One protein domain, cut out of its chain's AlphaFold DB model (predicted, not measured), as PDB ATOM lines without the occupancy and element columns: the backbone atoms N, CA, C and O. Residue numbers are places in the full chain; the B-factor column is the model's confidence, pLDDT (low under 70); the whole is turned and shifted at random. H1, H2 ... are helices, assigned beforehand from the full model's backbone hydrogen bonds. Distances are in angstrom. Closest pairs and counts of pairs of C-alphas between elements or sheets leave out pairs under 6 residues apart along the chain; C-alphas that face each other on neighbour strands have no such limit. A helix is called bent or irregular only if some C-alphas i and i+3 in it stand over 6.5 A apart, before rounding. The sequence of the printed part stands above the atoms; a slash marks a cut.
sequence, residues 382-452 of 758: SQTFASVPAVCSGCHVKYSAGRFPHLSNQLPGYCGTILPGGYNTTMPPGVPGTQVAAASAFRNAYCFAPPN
ATOM      1  N   SER A 382       9.805  13.576   3.332       88.75
ATOM      2  CA  SER A 382      10.066  12.993   4.648       88.75
ATOM      3  C   SER A 382       9.986  14.038   5.747       88.75
ATOM      4  O   SER A 382      10.115  15.232   5.510       88.75
ATOM      5  N   GLN A 383       9.823  13.568   6.983       90.56
ATOM      6  CA  GLN A 383      10.153  14.408   8.127       90.56
ATOM      7  C   GLN A 383      11.644  14.709   8.104       90.56
ATOM      8  O   GLN A 383      12.472  13.794   8.057       90.56
ATOM      9  N   THR A 384      11.960  15.995   8.169       87.56
ATOM     10  CA  THR A 384      13.331  16.460   8.321       87.56
ATOM     11  C   THR A 384      13.979  15.925   9.598       87.56
ATOM     12  O   THR A 384      13.314  15.751  10.624       87.56
ATOM     13  N   PHE A 385      15.292  15.706   9.546       86.31
ATOM     14  CA  PHE A 385      16.099  15.221  10.657       86.31
ATOM     15  C   PHE A 385      15.898  16.047  11.938       86.31
ATOM     16  O   PHE A 385      15.646  15.457  12.988       86.31
ATOM     17  N   ALA A 386      15.900  17.384  11.852       85.56
ATOM     18  CA  ALA A 386      15.758  18.266  13.014       85.56
ATOM     19  C   ALA A 386      14.394  18.145  13.732       85.56
ATOM     20  O   ALA A 386      14.276  18.487  14.910       85.56
ATOM     21  N   SER A 387      13.366  17.622  13.047       87.19
ATOM     22  CA  SER A 387      12.033  17.362  13.615       87.19
ATOM     23  C   SER A 387      11.905  16.003  14.313       87.19
ATOM     24  O   SER A 387      10.973  15.789  15.094       87.19
ATOM     25  N   VAL A 388      12.812  15.061  14.027       90.38
ATOM     26  CA  VAL A 388      12.742  13.684  14.526       90.38
ATOM     27  C   VAL A 388      13.429  13.601  15.897       90.38
ATOM     28  O   VAL A 388      14.588  13.995  16.022       90.38
ATOM     29  N   PRO A 389      12.782  13.041  16.941       88.88
ATOM     30  CA  PRO A 389      13.414  12.874  18.245       88.88
ATOM     31  C   PRO A 389      14.732  12.098  18.156       88.88
ATOM     32  O   PRO A 389      14.800  11.075  17.475       88.88
ATOM     33  N   ALA A 390      15.746  12.510  18.923       86.75
ATOM     34  CA  ALA A 390      17.073  11.878  18.926       86.75
ATOM     35  C   ALA A 390      17.043  10.355  19.197       86.75
ATOM     36  O   ALA A 390      17.858   9.601  18.672       86.75
ATOM     37  N   VAL A 391      16.061   9.881  19.975       85.56
ATOM     38  CA  VAL A 391      15.836   8.447  20.253       85.56
ATOM     39  C   VAL A 391      15.330   7.650  19.040       85.56
ATOM     40  O   VAL A 391      15.417   6.425  19.032       85.56
ATOM     41  N   CYS A 392      14.807   8.330  18.017       87.69
ATOM     42  CA  CYS A 392      14.327   7.749  16.764       87.69
ATOM     43  C   CYS A 392      15.302   8.003  15.602       87.69
ATOM     44  O   CYS A 392      15.451   7.134  14.739       87.69
ATOM     45  N   SER A 393      15.968   9.162  15.570       87.62
ATOM     46  CA  SER A 393      16.781   9.605  14.428       87.62
ATOM     47  C   SER A 393      18.036   8.759  14.186       87.62
ATOM     48  O   SER A 393      18.499   8.697  13.056       87.62
ATOM     49  N   GLY A 394      18.536   8.016  15.181       84.31
ATOM     50  CA  GLY A 394      19.616   7.037  14.976       84.31
ATOM     51  C   GLY A 394      19.227   5.821  14.116       84.31
ATOM     52  O   GLY A 394      20.092   5.198  13.501       84.31
ATOM     53  N   CYS A 395      17.933   5.484  14.040       84.00
ATOM     54  CA  CYS A 395      17.419   4.387  13.210       84.00
ATOM     55  C   CYS A 395      16.710   4.902  11.951       84.00
ATOM     56  O   CYS A 395      16.869   4.329  10.873       84.00
ATOM     57  N   HIS A 396      15.932   5.980  12.070       88.38
ATOM     58  CA  HIS A 396      15.103   6.527  10.994       88.38
ATOM     59  C   HIS A 396      15.878   7.446  10.046       88.38
ATOM     60  O   HIS A 396      15.544   8.614   9.862       88.38
ATOM     61  N   VAL A 397      16.907   6.873   9.422       85.25
ATOM     62  CA  VAL A 397      17.690   7.462   8.327       85.25
ATOM     63  C   VAL A 397      17.546   6.632   7.054       85.25
ATOM     64  O   VAL A 397      17.157   5.456   7.098       85.25
ATOM     65  N   LYS A 398      17.889   7.240   5.913       80.88
ATOM     66  CA  LYS A 398      17.905   6.570   4.610       80.88
ATOM     67  C   LYS A 398      18.799   5.323   4.681       80.88
ATOM     68  O   LYS A 398      19.872   5.363   5.280       80.88
ATOM     69  N   TYR A 399      18.338   4.217   4.097       77.62
ATOM     70  CA  TYR A 399      19.006   2.903   4.091       77.62
ATOM     71  C   TYR A 399      19.156   2.181   5.453       77.62
ATOM     72  O   TYR A 399      19.806   1.139   5.500       77.62
ATOM     73  N   SER A 400      18.553   2.678   6.543       82.06
ATOM     74  CA  SER A 400      18.492   1.982   7.846       82.06
ATOM     75  C   SER A 400      17.067   1.492   8.149       82.06
ATOM     76  O   SER A 400      16.638   0.485   7.590       82.06
ATOM     77  N   ALA A 401      16.287   2.207   8.968       82.81
ATOM     78  CA  ALA A 401      14.840   1.995   9.103       82.81
ATOM     79  C   ALA A 401      14.008   2.805   8.094       82.81
ATOM     80  O   ALA A 401      12.789   2.635   8.051       82.81
ATOM     81  N   GLY A 402      14.660   3.666   7.301       87.81
ATOM     82  CA  GLY A 402      14.028   4.670   6.446       87.81
ATOM     83  C   GLY A 402      13.598   5.903   7.241       87.81
ATOM     84  O   GLY A 402      13.136   5.791   8.382       87.81
ATOM     85  N   ARG A 403      13.724   7.093   6.643       90.81
ATOM     86  CA  ARG A 403      13.149   8.314   7.219       90.81
ATOM     87  C   ARG A 403      11.622   8.230   7.233       90.81
ATOM     88  O   ARG A 403      11.000   7.679   6.316       90.81
ATOM     89  N   PHE A 404      11.015   8.796   8.274       92.56
ATOM     90  CA  PHE A 404       9.559   8.902   8.394       92.56
ATOM     91  C   PHE A 404       8.960   9.671   7.205       92.56
ATOM     92  O   PHE A 404       9.624  10.575   6.687       92.56
ATOM     93  N   PRO A 405       7.722   9.375   6.770       92.81
ATOM     94  CA  PRO A 405       6.992  10.269   5.872       92.81
ATOM     95  C   PRO A 405       6.753  11.617   6.540       92.81
ATOM     96  O   PRO A 405       6.686  11.686   7.766       92.81
ATOM     97  N   HIS A 406       6.564  12.661   5.738       91.62
ATOM     98  CA  HIS A 406       6.116  13.978   6.182       91.62
ATOM     99  C   HIS A 406       4.752  13.896   6.875       91.62
ATOM    100  O   HIS A 406       3.695  13.869   6.241       91.62
ATOM    101  N   LEU A 407       4.790  13.781   8.204       92.81
ATOM    102  CA  LEU A 407       3.610  13.541   9.026       92.81
ATOM    103  C   LEU A 407       2.649  14.727   8.924       92.81
ATOM    104  O   LEU A 407       3.054  15.884   9.073       92.81
ATOM    105  N   SER A 408       1.386  14.414   8.651       89.25
ATOM    106  CA  SER A 408       0.308  15.375   8.441       89.25
ATOM    107  C   SER A 408      -1.053  14.691   8.567       89.25
ATOM    108  O   SER A 408      -1.151  13.462   8.545       89.25
ATOM    109  N   ASN A 409      -2.112  15.495   8.612       83.94
ATOM    110  CA  ASN A 409      -3.503  15.045   8.610       83.94
ATOM    111  C   ASN A 409      -3.937  14.301   7.326       83.94
ATOM    112  O   ASN A 409      -5.027  13.732   7.303       83.94
ATOM    113  N   GLN A 410      -3.094  14.259   6.285       82.31
ATOM    114  CA  GLN A 410      -3.295  13.423   5.095       82.31
ATOM    115  C   GLN A 410      -2.846  11.965   5.282       82.31
ATOM    116  O   GLN A 410      -3.133  11.141   4.418       82.31
ATOM    117  N   LEU A 411      -2.178  11.628   6.394       86.62
ATOM    118  CA  LEU A 411      -1.713  10.272   6.712       86.62
ATOM    119  C   LEU A 411      -2.397   9.680   7.973       86.62
ATOM    120  O   LEU A 411      -1.703   9.291   8.923       86.62
ATOM    121  N   PRO A 412      -3.745   9.642   8.063       84.44
ATOM    122  CA  PRO A 412      -4.446   9.197   9.269       84.44
ATOM    123  C   PRO A 412      -4.214   7.715   9.608       84.44
ATOM    124  O   PRO A 412      -4.158   7.374  10.789       84.44
ATOM    125  N   GLY A 413      -4.031   6.837   8.622       86.00
ATOM    126  CA  GLY A 413      -3.617   5.445   8.786       86.00
ATOM    127  C   GLY A 413      -2.168   5.319   9.261       86.00
ATOM    128  O   GLY A 413      -1.915   4.598  10.233       86.00
ATOM    129  N   TYR A 414      -1.220   6.075   8.684       91.56
ATOM    130  CA  TYR A 414       0.156   6.100   9.212       91.56
ATOM    131  C   TYR A 414       0.179   6.530  10.682       91.56
ATOM    132  O   TYR A 414       0.784   5.899  11.548       91.56
ATOM    133  N   CYS A 415      -0.519   7.621  10.975       91.12
ATOM    134  CA  CYS A 415      -0.496   8.271  12.272       91.12
ATOM    135  C   CYS A 415      -1.333   7.554  13.338       91.12
ATOM    136  O   CYS A 415      -0.943   7.533  14.506       91.12
ATOM    137  N   GLY A 416      -2.468   6.965  12.958       90.25
ATOM    138  CA  GLY A 416      -3.396   6.280  13.857       90.25
ATOM    139  C   GLY A 416      -3.111   4.790  14.045       90.25
ATOM    140  O   GLY A 416      -3.377   4.260  15.122       90.25
ATOM    141  N   THR A 417      -2.545   4.114  13.041       88.81
ATOM    142  CA  THR A 417      -2.311   2.659  13.066       88.81
ATOM    143  C   THR A 417      -0.826   2.318  13.038       88.81
ATOM    144  O   THR A 417      -0.350   1.595  13.914       88.81
ATOM    145  N   ILE A 418      -0.077   2.855  12.073       90.38
ATOM    146  CA  ILE A 418       1.302   2.421  11.812       90.38
ATOM    147  C   ILE A 418       2.270   2.869  12.905       90.38
ATOM    148  O   ILE A 418       2.932   2.024  13.508       90.38
ATOM    149  N   LEU A 419       2.332   4.171  13.198       90.62
ATOM    150  CA  LEU A 419       3.196   4.699  14.255       90.62
ATOM    151  C   LEU A 419       2.868   4.070  15.619       90.62
ATOM    152  O   LEU A 419       3.796   3.533  16.225       90.62
ATOM    153  N   PRO A 420       1.604   4.048  16.099       89.94
ATOM    154  CA  PRO A 420       1.287   3.479  17.407       89.94
ATOM    155  C   PRO A 420       1.571   1.984  17.500       89.94
ATOM    156  O   PRO A 420       2.108   1.546  18.513       89.94
ATOM    157  N   GLY A 421       1.280   1.198  16.460       88.44
ATOM    158  CA  GLY A 421       1.693  -0.204  16.429       88.44
ATOM    159  C   GLY A 421       3.218  -0.339  16.502       88.44
ATOM    160  O   GLY A 421       3.740  -1.084  17.333       88.44
ATOM    161  N   GLY A 422       3.943   0.429  15.684       87.12
ATOM    162  CA  GLY A 422       5.403   0.435  15.648       87.12
ATOM    163  C   GLY A 422       6.034   0.727  17.011       87.12
ATOM    164  O   GLY A 422       6.790  -0.096  17.527       87.12
ATOM    165  N   TYR A 423       5.708   1.858  17.640       87.19
ATOM    166  CA  TYR A 423       6.370   2.254  18.890       87.19
ATOM    167  C   TYR A 423       5.872   1.525  20.145       87.19
ATOM    168  O   TYR A 423       6.605   1.479  21.132       87.19
ATOM    169  N   ASN A 424       4.671   0.932  20.134       85.50
ATOM    170  CA  ASN A 424       4.212   0.085  21.240       85.50
ATOM    171  C   ASN A 424       4.816  -1.329  21.178       85.50
ATOM    172  O   ASN A 424       5.081  -1.919  22.224       85.50
ATOM    173  N   THR A 425       5.035  -1.873  19.974       80.19
ATOM    174  CA  THR A 425       5.299  -3.313  19.787       80.19
ATOM    175  C   THR A 425       6.693  -3.634  19.239       80.19
ATOM    176  O   THR A 425       7.216  -4.705  19.540       80.19
ATOM    177  N   THR A 426       7.329  -2.751  18.456       76.06
ATOM    178  CA  THR A 426       8.593  -3.079  17.755       76.06
ATOM    179  C   THR A 426       9.748  -2.092  17.952       76.06
ATOM    180  O   THR A 426      10.899  -2.513  17.836       76.06
ATOM    181  N   MET A 427       9.497  -0.820  18.287       74.81
ATOM    182  CA  MET A 427      10.557   0.192  18.440       74.81
ATOM    183  C   MET A 427      10.900   0.521  19.908       74.81
ATOM    184  O   MET A 427       9.990   0.709  20.719       74.81
ATOM    185  N   PRO A 428      12.188   0.755  20.230       67.12
ATOM    186  CA  PRO A 428      13.374   0.146  19.624       67.12
ATOM    187  C   PRO A 428      13.530  -1.326  20.076       67.12
ATOM    188  O   PRO A 428      13.016  -1.719  21.129       67.12
ATOM    189  N   PRO A 429      14.259  -2.161  19.314       59.53
ATOM    190  CA  PRO A 429      14.414  -3.578  19.620       59.53
ATOM    191  C   PRO A 429      15.220  -3.783  20.910       59.53
ATOM    192  O   PRO A 429      16.287  -3.200  21.091       59.53
ATOM    193  N   GLY A 430      14.719  -4.646  21.793       61.72
ATOM    194  CA  GLY A 430      15.322  -4.962  23.093       61.72
ATOM    195  C   GLY A 430      14.374  -4.689  24.256       61.72
ATOM    196  O   GLY A 430      14.223  -5.547  25.119       61.72
ATOM    197  N   VAL A 431      13.670  -3.549  24.236       74.44
ATOM    198  CA  VAL A 431      12.577  -3.246  25.178       74.44
ATOM    199  C   VAL A 431      11.487  -2.419  24.461       74.44
ATOM    200  O   VAL A 431      11.515  -1.184  24.518       74.44
ATOM    201  N   PRO A 432      10.538  -3.074  23.758       78.12
ATOM    202  CA  PRO A 432       9.424  -2.396  23.094       78.12
ATOM    203  C   PRO A 432       8.644  -1.476  24.038       78.12
ATOM    204  O   PRO A 432       8.543  -1.740  25.237       78.12
ATOM    205  N   GLY A 433       8.106  -0.378  23.509       78.88
ATOM    206  CA  GLY A 433       7.317   0.574  24.293       78.88
ATOM    207  C   GLY A 433       8.133   1.582  25.118       78.88
ATOM    208  O   GLY A 433       7.583   2.583  25.575       78.88
ATOM    209  N   THR A 434       9.451   1.405  25.278       84.19
ATOM    210  CA  THR A 434      10.280   2.326  26.092       84.19
ATOM    211  C   THR A 434      10.332   3.761  25.573       84.19
ATOM    212  O   THR A 434      10.560   4.676  26.359       84.19
ATOM    213  N   GLN A 435      10.088   3.977  24.278       85.69
ATOM    214  CA  GLN A 435      10.108   5.304  23.649       85.69
ATOM    215  C   GLN A 435       8.704   5.864  23.351       85.69
ATOM    216  O   GLN A 435       8.581   6.872  22.655       85.69
ATOM    217  N   VAL A 436       7.639   5.259  23.904       88.81
ATOM    218  CA  VAL A 436       6.232   5.669  23.693       88.81
ATOM    219  C   VAL A 436       6.005   7.156  23.952       88.81
ATOM    220  O   VAL A 436       5.288   7.790  23.184       88.81
ATOM    221  N   ALA A 437       6.612   7.732  24.994       89.25
ATOM    222  CA  ALA A 437       6.437   9.147  25.323       89.25
ATOM    223  C   ALA A 437       6.979  10.069  24.214       89.25
ATOM    224  O   ALA A 437       6.250  10.927  23.716       89.25
ATOM    225  N   ALA A 438       8.222   9.845  23.773       89.19
ATOM    226  CA  ALA A 438       8.853  10.624  22.709       89.19
ATOM    227  C   ALA A 438       8.149  10.424  21.354       89.19
ATOM    228  O   ALA A 438       7.865  11.394  20.653       89.19
ATOM    229  N   ALA A 439       7.800   9.179  21.014       90.62
ATOM    230  CA  ALA A 439       7.102   8.858  19.773       90.62
ATOM    231  C   ALA A 439       5.664   9.412  19.743       90.62
ATOM    232  O   ALA A 439       5.219   9.911  18.710       90.62
ATOM    233  N   SER A 440       4.952   9.401  20.877       91.31
ATOM    234  CA  SER A 440       3.615  10.003  20.991       91.31
ATOM    235  C   SER A 440       3.666  11.528  20.903       91.31
ATOM    236  O   SER A 440       2.802  12.116  20.260       91.31
ATOM    237  N   ALA A 441       4.679  12.172  21.495       90.94
ATOM    238  CA  ALA A 441       4.891  13.614  21.359       90.94
ATOM    239  C   ALA A 441       5.182  14.004  19.899       90.94
ATOM    240  O   ALA A 441       4.523  14.893  19.364       90.94
ATOM    241  N   PHE A 442       6.085  13.281  19.226       92.69
ATOM    242  CA  PHE A 442       6.395  13.470  17.804       92.69
ATOM    243  C   PHE A 442       5.171  13.271  16.902       92.69
ATOM    244  O   PHE A 442       4.868  14.124  16.071       92.69
ATOM    245  N   ARG A 443       4.409  12.189  17.114       93.00
ATOM    246  CA  ARG A 443       3.135  11.956  16.422       93.00
ATOM    247  C   ARG A 443       2.185  13.137  16.633       93.00
ATOM    248  O   ARG A 443       1.691  13.694  15.661       93.00
ATOM    249  N   ASN A 444       1.943  13.534  17.882       91.00
ATOM    250  CA  ASN A 444       0.982  14.590  18.208       91.00
ATOM    251  C   ASN A 444       1.385  15.967  17.651       91.00
ATOM    252  O   ASN A 444       0.498  16.748  17.324       91.00
ATOM    253  N   ALA A 445       2.684  16.250  17.521       90.12
ATOM    254  CA  ALA A 445       3.180  17.506  16.963       90.12
ATOM    255  C   ALA A 445       2.886  17.668  15.462       90.12
ATOM    256  O   ALA A 445       2.667  18.787  15.013       90.12
ATOM    257  N   TYR A 446       2.870  16.574  14.689       92.38
ATOM    258  CA  TYR A 446       2.857  16.655  13.222       92.38
ATOM    259  C   TYR A 446       1.677  15.953  12.538       92.38
ATOM    260  O   TYR A 446       1.178  16.445  11.532       92.38
ATOM    261  N   CYS A 447       1.168  14.843  13.077       91.19
ATOM    262  CA  CYS A 447       0.121  14.037  12.430       91.19
ATOM    263  C   CYS A 447      -1.247  14.717  12.283       91.19
ATOM    264  O   CYS A 447      -2.104  14.211  11.565       91.19
ATOM    265  N   PHE A 448      -1.472  15.829  12.978       86.44
ATOM    266  CA  PHE A 448      -2.730  16.579  12.927       86.44
ATOM    267  C   PHE A 448      -2.575  17.942  12.234       86.44
ATOM    268  O   PHE A 448      -3.574  18.595  11.945       86.44
ATOM    269  N   ALA A 449      -1.337  18.342  11.923       84.25
ATOM    270  CA  ALA A 449      -1.037  19.531  11.137       84.25
ATOM    271  C   ALA A 449      -1.352  19.294   9.647       84.25
ATOM    272  O   ALA A 449      -1.289  18.148   9.181       84.25
ATOM    273  N   PRO A 450      -1.666  20.341   8.865       83.75
ATOM    274  CA  PRO A 450      -1.710  20.216   7.413       83.75
ATOM    275  C   PRO A 450      -0.313  19.864   6.854       83.75
ATOM    276  O   PRO A 450       0.712  20.142   7.494       83.75
ATOM    277  N   PRO A 451      -0.241  19.228   5.670       81.62
ATOM    278  CA  PRO A 451       1.034  18.891   5.036       81.62
ATOM    279  C   PRO A 451       1.814  20.152   4.660       81.62
ATOM    280  O   PRO A 451       3.016  20.226   4.902       81.62
ATOM    281  N   ASN A 452       1.102  21.155   4.152       88.31
ATOM    282  CA  ASN A 452       1.641  22.422   3.701       88.31
ATOM    283  C   ASN A 452       1.157  23.530   4.638       88.31
ATOM    284  O   ASN A 452       0.027  23.479   5.127       88.31
TER     285      ASN A 452
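What this domain is: This is residues 382 to 452 of the 758 residues of an uncharacterized protein of Xanthomonadaceae bacterium SCN 69-320 (UniProt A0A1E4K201). Two antiparallel helices, H2 and H3, lie side by side as a helical hairpin, and a loop-rich first part, residues 382 to 411, lies over one side of it with the tiny helix H1 near H3. The link of H2 to H3 and the last residues, 447 to 452, reach out at opposite ends of the long axis. The printed part has 71 residues with three named helices, in the order H1, H2, H3, and no named strand; the class is all helix, though only 29 residues are in named elements. The whole is compact, with a radius of gyration of the C-alphas of 11.4 A, and elongated, spanning 36 by 22 by 17 A.

How they stand to each other: H1, residues 390 to 393, is close to but not clearly touching H3, residues 436 to 446; their closest C-alphas, those of Val 391 and Ala 438, are 7.7 A apart. H1 is apart from H2, residues 412 to 425. H2 and H3 form a hairpin and touch, their closest C-alphas, those of Tyr 423 and Val 436, being 5.9 A apart. They run opposite ways at a shallow tilt of 14 degrees. Every O i to N i+4 pair is within hydrogen-bond range in H3, against 8 of 10 in H2, while H1 is too short for such a pair.

Where its parts are: H1 begins at C-alpha 390, at (17.073, 11.878, 18.926), and measures 5.0 A from first to last C-alpha. H2 begins at C-alpha 412, at (-4.446, 9.197, 9.269), and measures 19.0 A; it is irregular, but only just, with C-alphas 416 and 419 6.8 A apart. H3 measures 15.5 A and ends at C-alpha 446, at (2.857, 16.655, 13.222).

The domain as a whole: The C-alphas farthest apart, those of Gly 430 and Asn 452, are 36.2 A apart. The printed part has no cut. The link from H1 to H2, 18 residues, is long. The mean pLDDT of the printed part is 85.9, and residues 428 to 430 are under 70.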